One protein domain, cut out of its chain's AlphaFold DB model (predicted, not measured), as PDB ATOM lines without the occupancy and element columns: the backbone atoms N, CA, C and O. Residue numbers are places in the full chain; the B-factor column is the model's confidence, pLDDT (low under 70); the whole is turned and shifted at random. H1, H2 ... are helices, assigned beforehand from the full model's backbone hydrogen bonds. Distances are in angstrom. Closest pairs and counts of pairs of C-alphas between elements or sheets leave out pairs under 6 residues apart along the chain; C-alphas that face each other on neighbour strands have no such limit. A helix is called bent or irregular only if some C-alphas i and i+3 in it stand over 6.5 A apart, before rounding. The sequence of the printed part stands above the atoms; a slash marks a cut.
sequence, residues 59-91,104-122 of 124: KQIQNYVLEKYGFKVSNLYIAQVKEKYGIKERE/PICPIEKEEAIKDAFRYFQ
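What this domain is: This is residues 59 to 91 and 104 to 122 of the 124 residues of the protein "23S rRNA methyltransferase" of Peptostreptococcus porci (UniProt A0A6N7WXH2). Three helices are packed in a small cluster: the longest, H3, is crossed by H1 near its later half and by H2 near its middle, at steep angles. H1 and H2 follow each other through the link of residues 70 to 74, each packing on H3, while residues 85 to 91 run on from H2 as a tail without a named element. The printed part has 52 residues with three named helices, in the order H1, H2, H3, and no named strand; the class is all helix, with 34 residues in helices. The whole is compact, with a radius of gyration of the C-alphas of 10.4 A, and its C-alphas span 32 by 25 by 16 A.

How they stand to each other: H3, residues 108 to 120, touches both other helices. H1, residues 59 to 69, touches residues 113 to 118 of H3 alone; the closest C-alphas are those of Ile 61 and Ala 117, 6.0 A apart. Their lines stand at a steep tilt of 65 degrees, and they run opposite ways. H2, residues 75 to 84, touches residues 110 to 115 of H3 alone; the closest C-alphas are those of Ile 78 and Ile 114, 6.6 A apart. Their lines are about perpendicular, at 75 degrees. H1 and H2 are near each other, with 5 pairs of C-alphas within 10 A and the closest pair 8.1 A apart. In H1, H2 and H3 every O i to N i+4 pair of the backbone is within hydrogen-bond range.

Where its parts are: H3 has 13 residues and measures 18.6 A from C-alpha 108 at (12.424, 47.482, 38.210) to C-alpha 120 at (-2.633, 37.591, 33.777). H1 has 11 residues and measures 15.1 A from first to last C-alpha; C-alpha 59 is at (1.649, 43.196, 21.344). H2 has 10 residues and measures 14.4 A, and its C-alpha 84 is at (14.698, 35.033, 33.224). None of the three helices is bent or irregular.

The domain as a whole: The two C-alphas farthest apart are those of Gly 70 and Glu 91, at 32.5 A, and the first and last printed C-alphas, of Lys 59 and Gln 122, are 15.9 A apart. Residues 92 to 103 are cut out, and C-alphas 91 and 104 are 21.7 A apart across the cut. The link from H1 to H2, of 5 residues, is tight; the link from H2 to H3 is the link across the cut, with 12 of its 23 residues not printed. The mean pLDDT of the printed part is 84.9, and this predicted model is under 70 at residues 88 to 91.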
ATOM      1  N   LYS A  59       2.632  42.107  21.432       88.00
ATOM      2  CA  LYS A  59       1.649  43.196  21.344       88.00
ATOM      3  C   LYS A  59       0.596  43.144  22.457       88.00
ATOM      4  O   LYS A  59       0.266  44.182  23.014       88.00
ATOM      5  N   GLN A  60       0.099  41.957  22.807       89.31
ATOM      6  CA  GLN A  60      -0.899  41.793  23.873       89.31
ATOM      7  C   GLN A  60      -0.311  42.181  25.233       89.31
ATOM      8  O   GLN A  60      -0.932  42.925  25.985       89.31
ATOM      9  N   ILE A  61       0.932  41.772  25.506       90.19
ATOM     10  CA  ILE A  61       1.658  42.164  26.723       90.19
ATOM     11  C   ILE A  61       1.883  43.682  26.760       90.19
ATOM     12  O   ILE A  61       1.702  44.311  27.800       90.19
ATOM     13  N   GLN A  62       2.250  44.294  25.631       90.50
ATOM     14  CA  GLN A  62       2.418  45.748  25.540       90.50
ATOM     15  C   GLN A  62       1.123  46.508  25.809       90.50
ATOM     16  O   GLN A  62       1.151  47.493  26.544       90.50
ATOM     17  N   ASN A  63       0.014  46.052  25.226       93.88
ATOM     18  CA  ASN A  63      -1.290  46.676  25.410       93.88
ATOM     19  C   ASN A  63      -1.761  46.538  26.860       93.88
ATOM     20  O   ASN A  63      -2.141  47.541  27.450       93.88
ATOM     21  N   TYR A  64      -1.621  45.356  27.470       93.19
ATOM     22  CA  TYR A  64      -1.964  45.150  28.879       93.19
ATOM     23  C   TYR A  64      -1.212  46.121  29.798       93.19
ATOM     24  O   TYR A  64      -1.814  46.778  30.645       93.19
ATOM     25  N   VAL A  65       0.105  46.264  29.609       93.00
ATOM     26  CA  VAL A  65       0.896  47.186  30.438       93.00
ATOM     27  C   VAL A  65       0.510  48.645  30.184       93.00
ATOM     28  O   VAL A  65       0.444  49.432  31.127       93.00
ATOM     29  N   LEU A  66       0.215  49.007  28.935       93.25
ATOM     30  CA  LEU A  66      -0.232  50.356  28.596       93.25
ATOM     31  C   LEU A  66      -1.583  50.688  29.244       93.25
ATOM     32  O   LEU A  66      -1.730  51.777  29.787       93.25
ATOM     33  N   GLU A  67      -2.539  49.761  29.221       93.81
ATOM     34  CA  GLU A  67      -3.877  49.948  29.794       93.81
ATOM     35  C   GLU A  67      -3.864  49.957  31.327       93.81
ATOM     36  O   GLU A  67      -4.566  50.754  31.945       93.81
ATOM     37  N   LYS A  68      -3.048  49.101  31.956       94.12
ATOM     38  CA  LYS A  68      -2.967  48.990  33.420       94.12
ATOM     39  C   LYS A  68      -2.088  50.050  34.077       94.12
ATOM     40  O   LYS A  68      -2.458  50.578  35.120       94.12
ATOM     41  N   TYR A  69      -0.920  50.322  33.500       92.25
ATOM     42  CA  TYR A  69       0.116  51.155  34.120       92.25
ATOM     43  C   TYR A  69       0.360  52.479  33.384       92.25
ATOM     44  O   TYR A  69       1.068  53.343  33.897       92.25
ATOM     45  N   GLY A  70      -0.199  52.666  32.184       91.12
ATOM     46  CA  GLY A  70      -0.110  53.932  31.450       91.12
ATOM     47  C   GLY A  70       1.235  54.200  30.768       91.12
ATOM     48  O   GLY A  70       1.452  55.302  30.266       91.12
ATOM     49  N   PHE A  71       2.151  53.225  30.709       91.81
ATOM     50  CA  PHE A  71       3.453  53.388  30.055       91.81
ATOM     51  C   PHE A  71       3.770  52.289  29.037       91.81
ATOM     52  O   PHE A  71       3.267  51.171  29.090       91.81
ATOM     53  N   LYS A  72       4.665  52.609  28.093       90.50
ATOM     54  CA  LYS A  72       5.085  51.691  27.026       90.50
ATOM     55  C   LYS A  72       6.270  50.819  27.448       90.50
ATOM     56  O   LYS A  72       7.273  51.299  28.002       90.50
ATOM     57  N   VAL A  73       6.185  49.542  27.084       88.06
ATOM     58  CA  VAL A  73       7.240  48.544  27.280       88.06
ATOM     59  C   VAL A  73       7.834  48.127  25.937       88.06
ATOM     60  O   VAL A  73       7.124  47.821  24.983       88.06
ATOM     61  N   SER A  74       9.161  48.104  25.852       87.81
ATOM     62  CA  SER A  74       9.891  47.650  24.666       87.81
ATOM     63  C   SER A  74       9.916  46.121  24.572       87.81
ATOM     64  O   SER A  74      10.048  45.442  25.588       87.81
ATOM     65  N   ASN A  75       9.913  45.576  23.350       85.00
ATOM     66  CA  ASN A  75      10.025  44.125  23.117       85.00
ATOM     67  C   ASN A  75      11.272  43.508  23.770       85.00
ATOM     68  O   ASN A  75      11.218  42.381  24.251       85.00
ATOM     69  N   LEU A  76      12.376  44.262  23.827       84.81
ATOM     70  CA  LEU A  76      13.615  43.832  24.475       84.81
ATOM     71  C   LEU A  76      13.407  43.486  25.956       84.81
ATOM     72  O   LEU A  76      13.889  42.453  26.406       84.81
ATOM     73  N   TYR A  77      12.665  44.313  26.696       87.12
ATOM     74  CA  TYR A  77      12.412  44.072  28.117       87.12
ATOM     75  C   TYR A  77      11.525  42.845  28.323       87.12
ATOM     76  O   TYR A  77      11.824  42.012  29.169       87.12
ATOM     77  N   ILE A  78      10.497  42.669  27.491       87.62
ATOM     78  CA  ILE A  78       9.643  41.472  27.529       87.62
ATOM     79  C   ILE A  78      10.484  40.213  27.277       87.62
ATOM     80  O   ILE A  78      10.352  39.232  28.003       87.62
ATOM     81  N   ALA A  79      11.390  40.250  26.293       83.19
ATOM     82  CA  ALA A  79      12.280  39.133  25.984       83.19
ATOM     83  C   ALA A  79      13.246  38.808  27.138       83.19
ATOM     84  O   ALA A  79      13.429  37.637  27.459       83.19
ATOM     85  N   GLN A  80      13.817  39.823  27.793       81.38
ATOM     86  CA  GLN A  80      14.689  39.640  28.962       81.38
ATOM     87  C   GLN A  80      13.948  38.987  30.135       81.38
ATOM     88  O   GLN A  80      14.472  38.066  30.761       81.38
ATOM     89  N   VAL A  81      12.716  39.422  30.419       86.12
ATOM     90  CA  VAL A  81      11.910  38.823  31.491       86.12
ATOM     91  C   VAL A  81      11.499  37.395  31.113       86.12
ATOM     92  O   VAL A  81      11.668  36.498  31.932       86.12
ATOM     93  N   LYS A  82      11.077  37.126  29.865       84.00
ATOM     94  CA  LYS A  82      10.822  35.749  29.382       84.00
ATOM     95  C   LYS A  82      12.051  34.842  29.552       84.00
ATOM     96  O   LYS A  82      11.916  33.713  30.015       84.00
ATOM     97  N   GLU A  83      13.246  35.342  29.224       79.88
ATOM     98  CA  GLU A  83      14.514  34.614  29.377       79.88
ATOM     99  C   GLU A  83      14.813  34.285  30.848       79.88
ATOM    100  O   GLU A  83      15.208  33.157  31.146       79.88
ATOM    101  N   LYS A  84      14.543  35.221  31.771       83.88
ATOM    102  CA  LYS A  84      14.698  35.033  33.224       83.88
ATOM    103  C   LYS A  84      13.789  33.935  33.789       83.88
ATOM    104  O   LYS A  84      14.209  33.218  34.692       83.88
ATOM    105  N   TYR A  85      12.577  33.789  33.254       81.81
ATOM    106  CA  TYR A  85      11.612  32.762  33.669       81.81
ATOM    107  C   TYR A  85      11.712  31.452  32.874       81.81
ATOM    108  O   TYR A  85      10.935  30.533  33.102       81.81
ATOM    109  N   GLY A  86      12.664  31.339  31.942       70.44
ATOM    110  CA  GLY A  86      12.858  30.118  31.158       70.44
ATOM    111  C   GLY A  86      11.793  29.869  30.084       70.44
ATOM    112  O   GLY A  86      11.797  28.805  29.468       70.44
ATOM    113  N   ILE A  87      10.927  30.848  29.797       70.75
ATOM    114  CA  ILE A  87       9.896  30.768  28.752       70.75
ATOM    115  C   ILE A  87      10.567  31.025  27.397       70.75
ATOM    116  O   ILE A  87      10.493  32.113  26.821       70.75
ATOM    117  N   LYS A  88      11.308  30.033  26.900       62.47
ATOM    118  CA  LYS A  88      11.994  30.103  25.606       62.47
ATOM    119  C   LYS A  88      11.089  29.537  24.516       62.47
ATOM    120  O   LYS A  88      10.848  28.341  24.448       62.47
ATOM    121  N   GLU A  89      10.611  30.410  23.636       59.22
ATOM    122  CA  GLU A  89       9.788  30.032  22.478       59.22
ATOM    123  C   GLU A  89      10.578  29.273  21.394       59.22
ATOM    124  O   GLU A  89       9.970  28.523  20.634       59.22
ATOM    125  N   ARG A  90      11.905  29.482  21.296       55.53
ATOM    126  CA  ARG A  90      12.774  28.951  20.226       55.53
ATOM    127  C   ARG A  90      14.265  29.121  20.552       55.53
ATOM    128  O   ARG A  90      14.656  30.144  21.115       55.53
ATOM    129  N   GLU A  91      15.113  28.179  20.125       59.03
ATOM    130  CA  GLU A  91      16.567  28.394  20.101       59.03
ATOM    131  C   GLU A  91      16.934  29.485  19.082       59.03
ATOM    132  O   GLU A  91      16.590  29.421  17.897       59.03
ATOM    133  N   PRO A 104      20.718  47.095  27.810       72.12
ATOM    134  CA  PRO A 104      20.082  47.889  28.845       72.12
ATOM    135  C   PRO A 104      19.311  46.953  29.777       72.12
ATOM    136  O   PRO A 104      18.511  46.128  29.326       72.12
ATOM    137  N   ILE A 105      19.609  47.058  31.069       74.38
ATOM    138  CA  ILE A 105      18.916  46.325  32.126       74.38
ATOM    139  C   ILE A 105      17.520  46.938  32.251       74.38
ATOM    140  O   ILE A 105      17.381  48.164  32.276       74.38
ATOM    141  N   CYS A 106      16.483  46.100  32.289       75.44
ATOM    142  CA  CYS A 106      15.123  46.574  32.508       75.44
ATOM    143  C   CYS A 106      15.016  47.301  33.863       75.44
ATOM    144  O   CYS A 106      15.448  46.752  34.879       75.44
ATOM    145  N   PRO A 107      14.442  48.516  33.917       84.81
ATOM    146  CA  PRO A 107      14.143  49.158  35.193       84.81
ATOM    147  C   PRO A 107      13.097  48.341  35.966       84.81
ATOM    148  O   PRO A 107      12.199  47.750  35.359       84.81
ATOM    149  N   ILE A 108      13.207  48.339  37.298       85.81
ATOM    150  CA  ILE A 108      12.424  47.482  38.210       85.81
ATOM    151  C   ILE A 108      10.914  47.666  38.000       85.81
ATOM    152  O   ILE A 108      10.195  46.684  37.843       85.81
ATOM    153  N   GLU A 109      10.455  48.913  37.868       86.94
ATOM    154  CA  GLU A 109       9.041  49.249  37.630       86.94
ATOM    155  C   GLU A 109       8.468  48.560  36.379       86.94
ATOM    156  O   GLU A 109       7.343  48.060  36.376       86.94
ATOM    157  N   LYS A 110       9.256  48.487  35.297       89.06
ATOM    158  CA  LYS A 110       8.826  47.827  34.056       89.06
ATOM    159  C   LYS A 110       8.878  46.311  34.179       89.06
ATOM    160  O   LYS A 110       8.070  45.634  33.552       89.06
ATOM    161  N   GLU A 111       9.815  45.778  34.960       89.94
ATOM    162  CA  GLU A 111       9.908  44.342  35.218       89.94
ATOM    163  C   GLU A 111       8.657  43.836  35.949       89.94
ATOM    164  O   GLU A 111       8.105  42.802  35.579       89.94
ATOM    165  N   GLU A 112       8.181  44.579  36.949       91.06
ATOM    166  CA  GLU A 112       6.975  44.239  37.710       91.06
ATOM    167  C   GLU A 112       5.715  44.264  36.843       91.06
ATOM    168  O   GLU A 112       4.945  43.305  36.871       91.06
ATOM    169  N   ALA A 113       5.551  45.285  35.998       92.94
ATOM    170  CA  ALA A 113       4.417  45.355  35.079       92.94
ATOM    171  C   ALA A 113       4.396  44.195  34.064       92.94
ATOM    172  O   ALA A 113       3.338  43.653  33.749       92.94
ATOM    173  N   ILE A 114       5.566  43.771  33.571       91.69
ATOM    174  CA  ILE A 114       5.672  42.612  32.668       91.69
ATOM    175  C   ILE A 114       5.355  41.307  33.411       91.69
ATOM    176  O   ILE A 114       4.691  40.437  32.852       91.69
ATOM    177  N   LYS A 115       5.797  41.157  34.667       91.75
ATOM    178  CA  LYS A 115       5.461  39.983  35.495       91.75
ATOM    179  C   LYS A 115       3.968  39.887  35.772       91.75
ATOM    180  O   LYS A 115       3.425  38.788  35.721       91.75
ATOM    181  N   ASP A 116       3.321  41.012  36.059       93.25
ATOM    182  CA  ASP A 116       1.872  41.055  36.249       93.25
ATOM    183  C   ASP A 116       1.140  40.623  34.973       93.25
ATOM    184  O   ASP A 116       0.280  39.747  35.019       93.25
ATOM    185  N   ALA A 117       1.579  41.124  33.813       91.56
ATOM    186  CA  ALA A 117       1.066  40.674  32.523       91.56
ATOM    187  C   ALA A 117       1.249  39.157  32.330       91.56
ATOM    188  O   ALA A 117       0.324  38.467  31.918       91.56
ATOM    189  N   PHE A 118       2.418  38.605  32.663       89.88
ATOM    190  CA  PHE A 118       2.664  37.163  32.547       89.88
ATOM    191  C   PHE A 118       1.762  36.326  33.454       89.88
ATOM    192  O   PHE A 118       1.306  35.272  33.020       89.88
ATOM    193  N   ARG A 119       1.448  36.804  34.664       89.06
ATOM    194  CA  ARG A 119       0.458  36.162  35.543       89.06
ATOM    195  C   ARG A 119      -0.950  36.240  34.962       89.06
ATOM    196  O   ARG A 119      -1.668  35.247  34.984       89.06
ATOM    197  N   TYR A 120      -1.329  37.394  34.412       89.56
ATOM    198  CA  TYR A 120      -2.633  37.591  33.777       89.56
ATOM    199  C   TYR A 120      -2.848  36.623  32.606       89.56
ATOM    200  O   TYR A 120      -3.894  35.989  32.501       89.56
ATOM    201  N   PHE A 121      -1.825  36.453  31.768       87.00
ATOM    202  CA  PHE A 121      -1.851  35.539  30.627       87.00
ATOM    203  C   PHE A 121      -1.517  34.081  30.978       87.00
ATOM    204  O   PHE A 121      -1.390  33.265  30.067       87.00
ATOM    205  N   GLN A 122      -1.363  33.743  32.264       85.12
ATOM    206  CA  GLN A 122      -1.053  32.384  32.732       85.12
ATOM    207  C   GLN A 122       0.210  31.800  32.065       85.12
ATOM    208  O   GLN A 122       0.271  30.626  31.695       85.12
TER     209      GLN A 122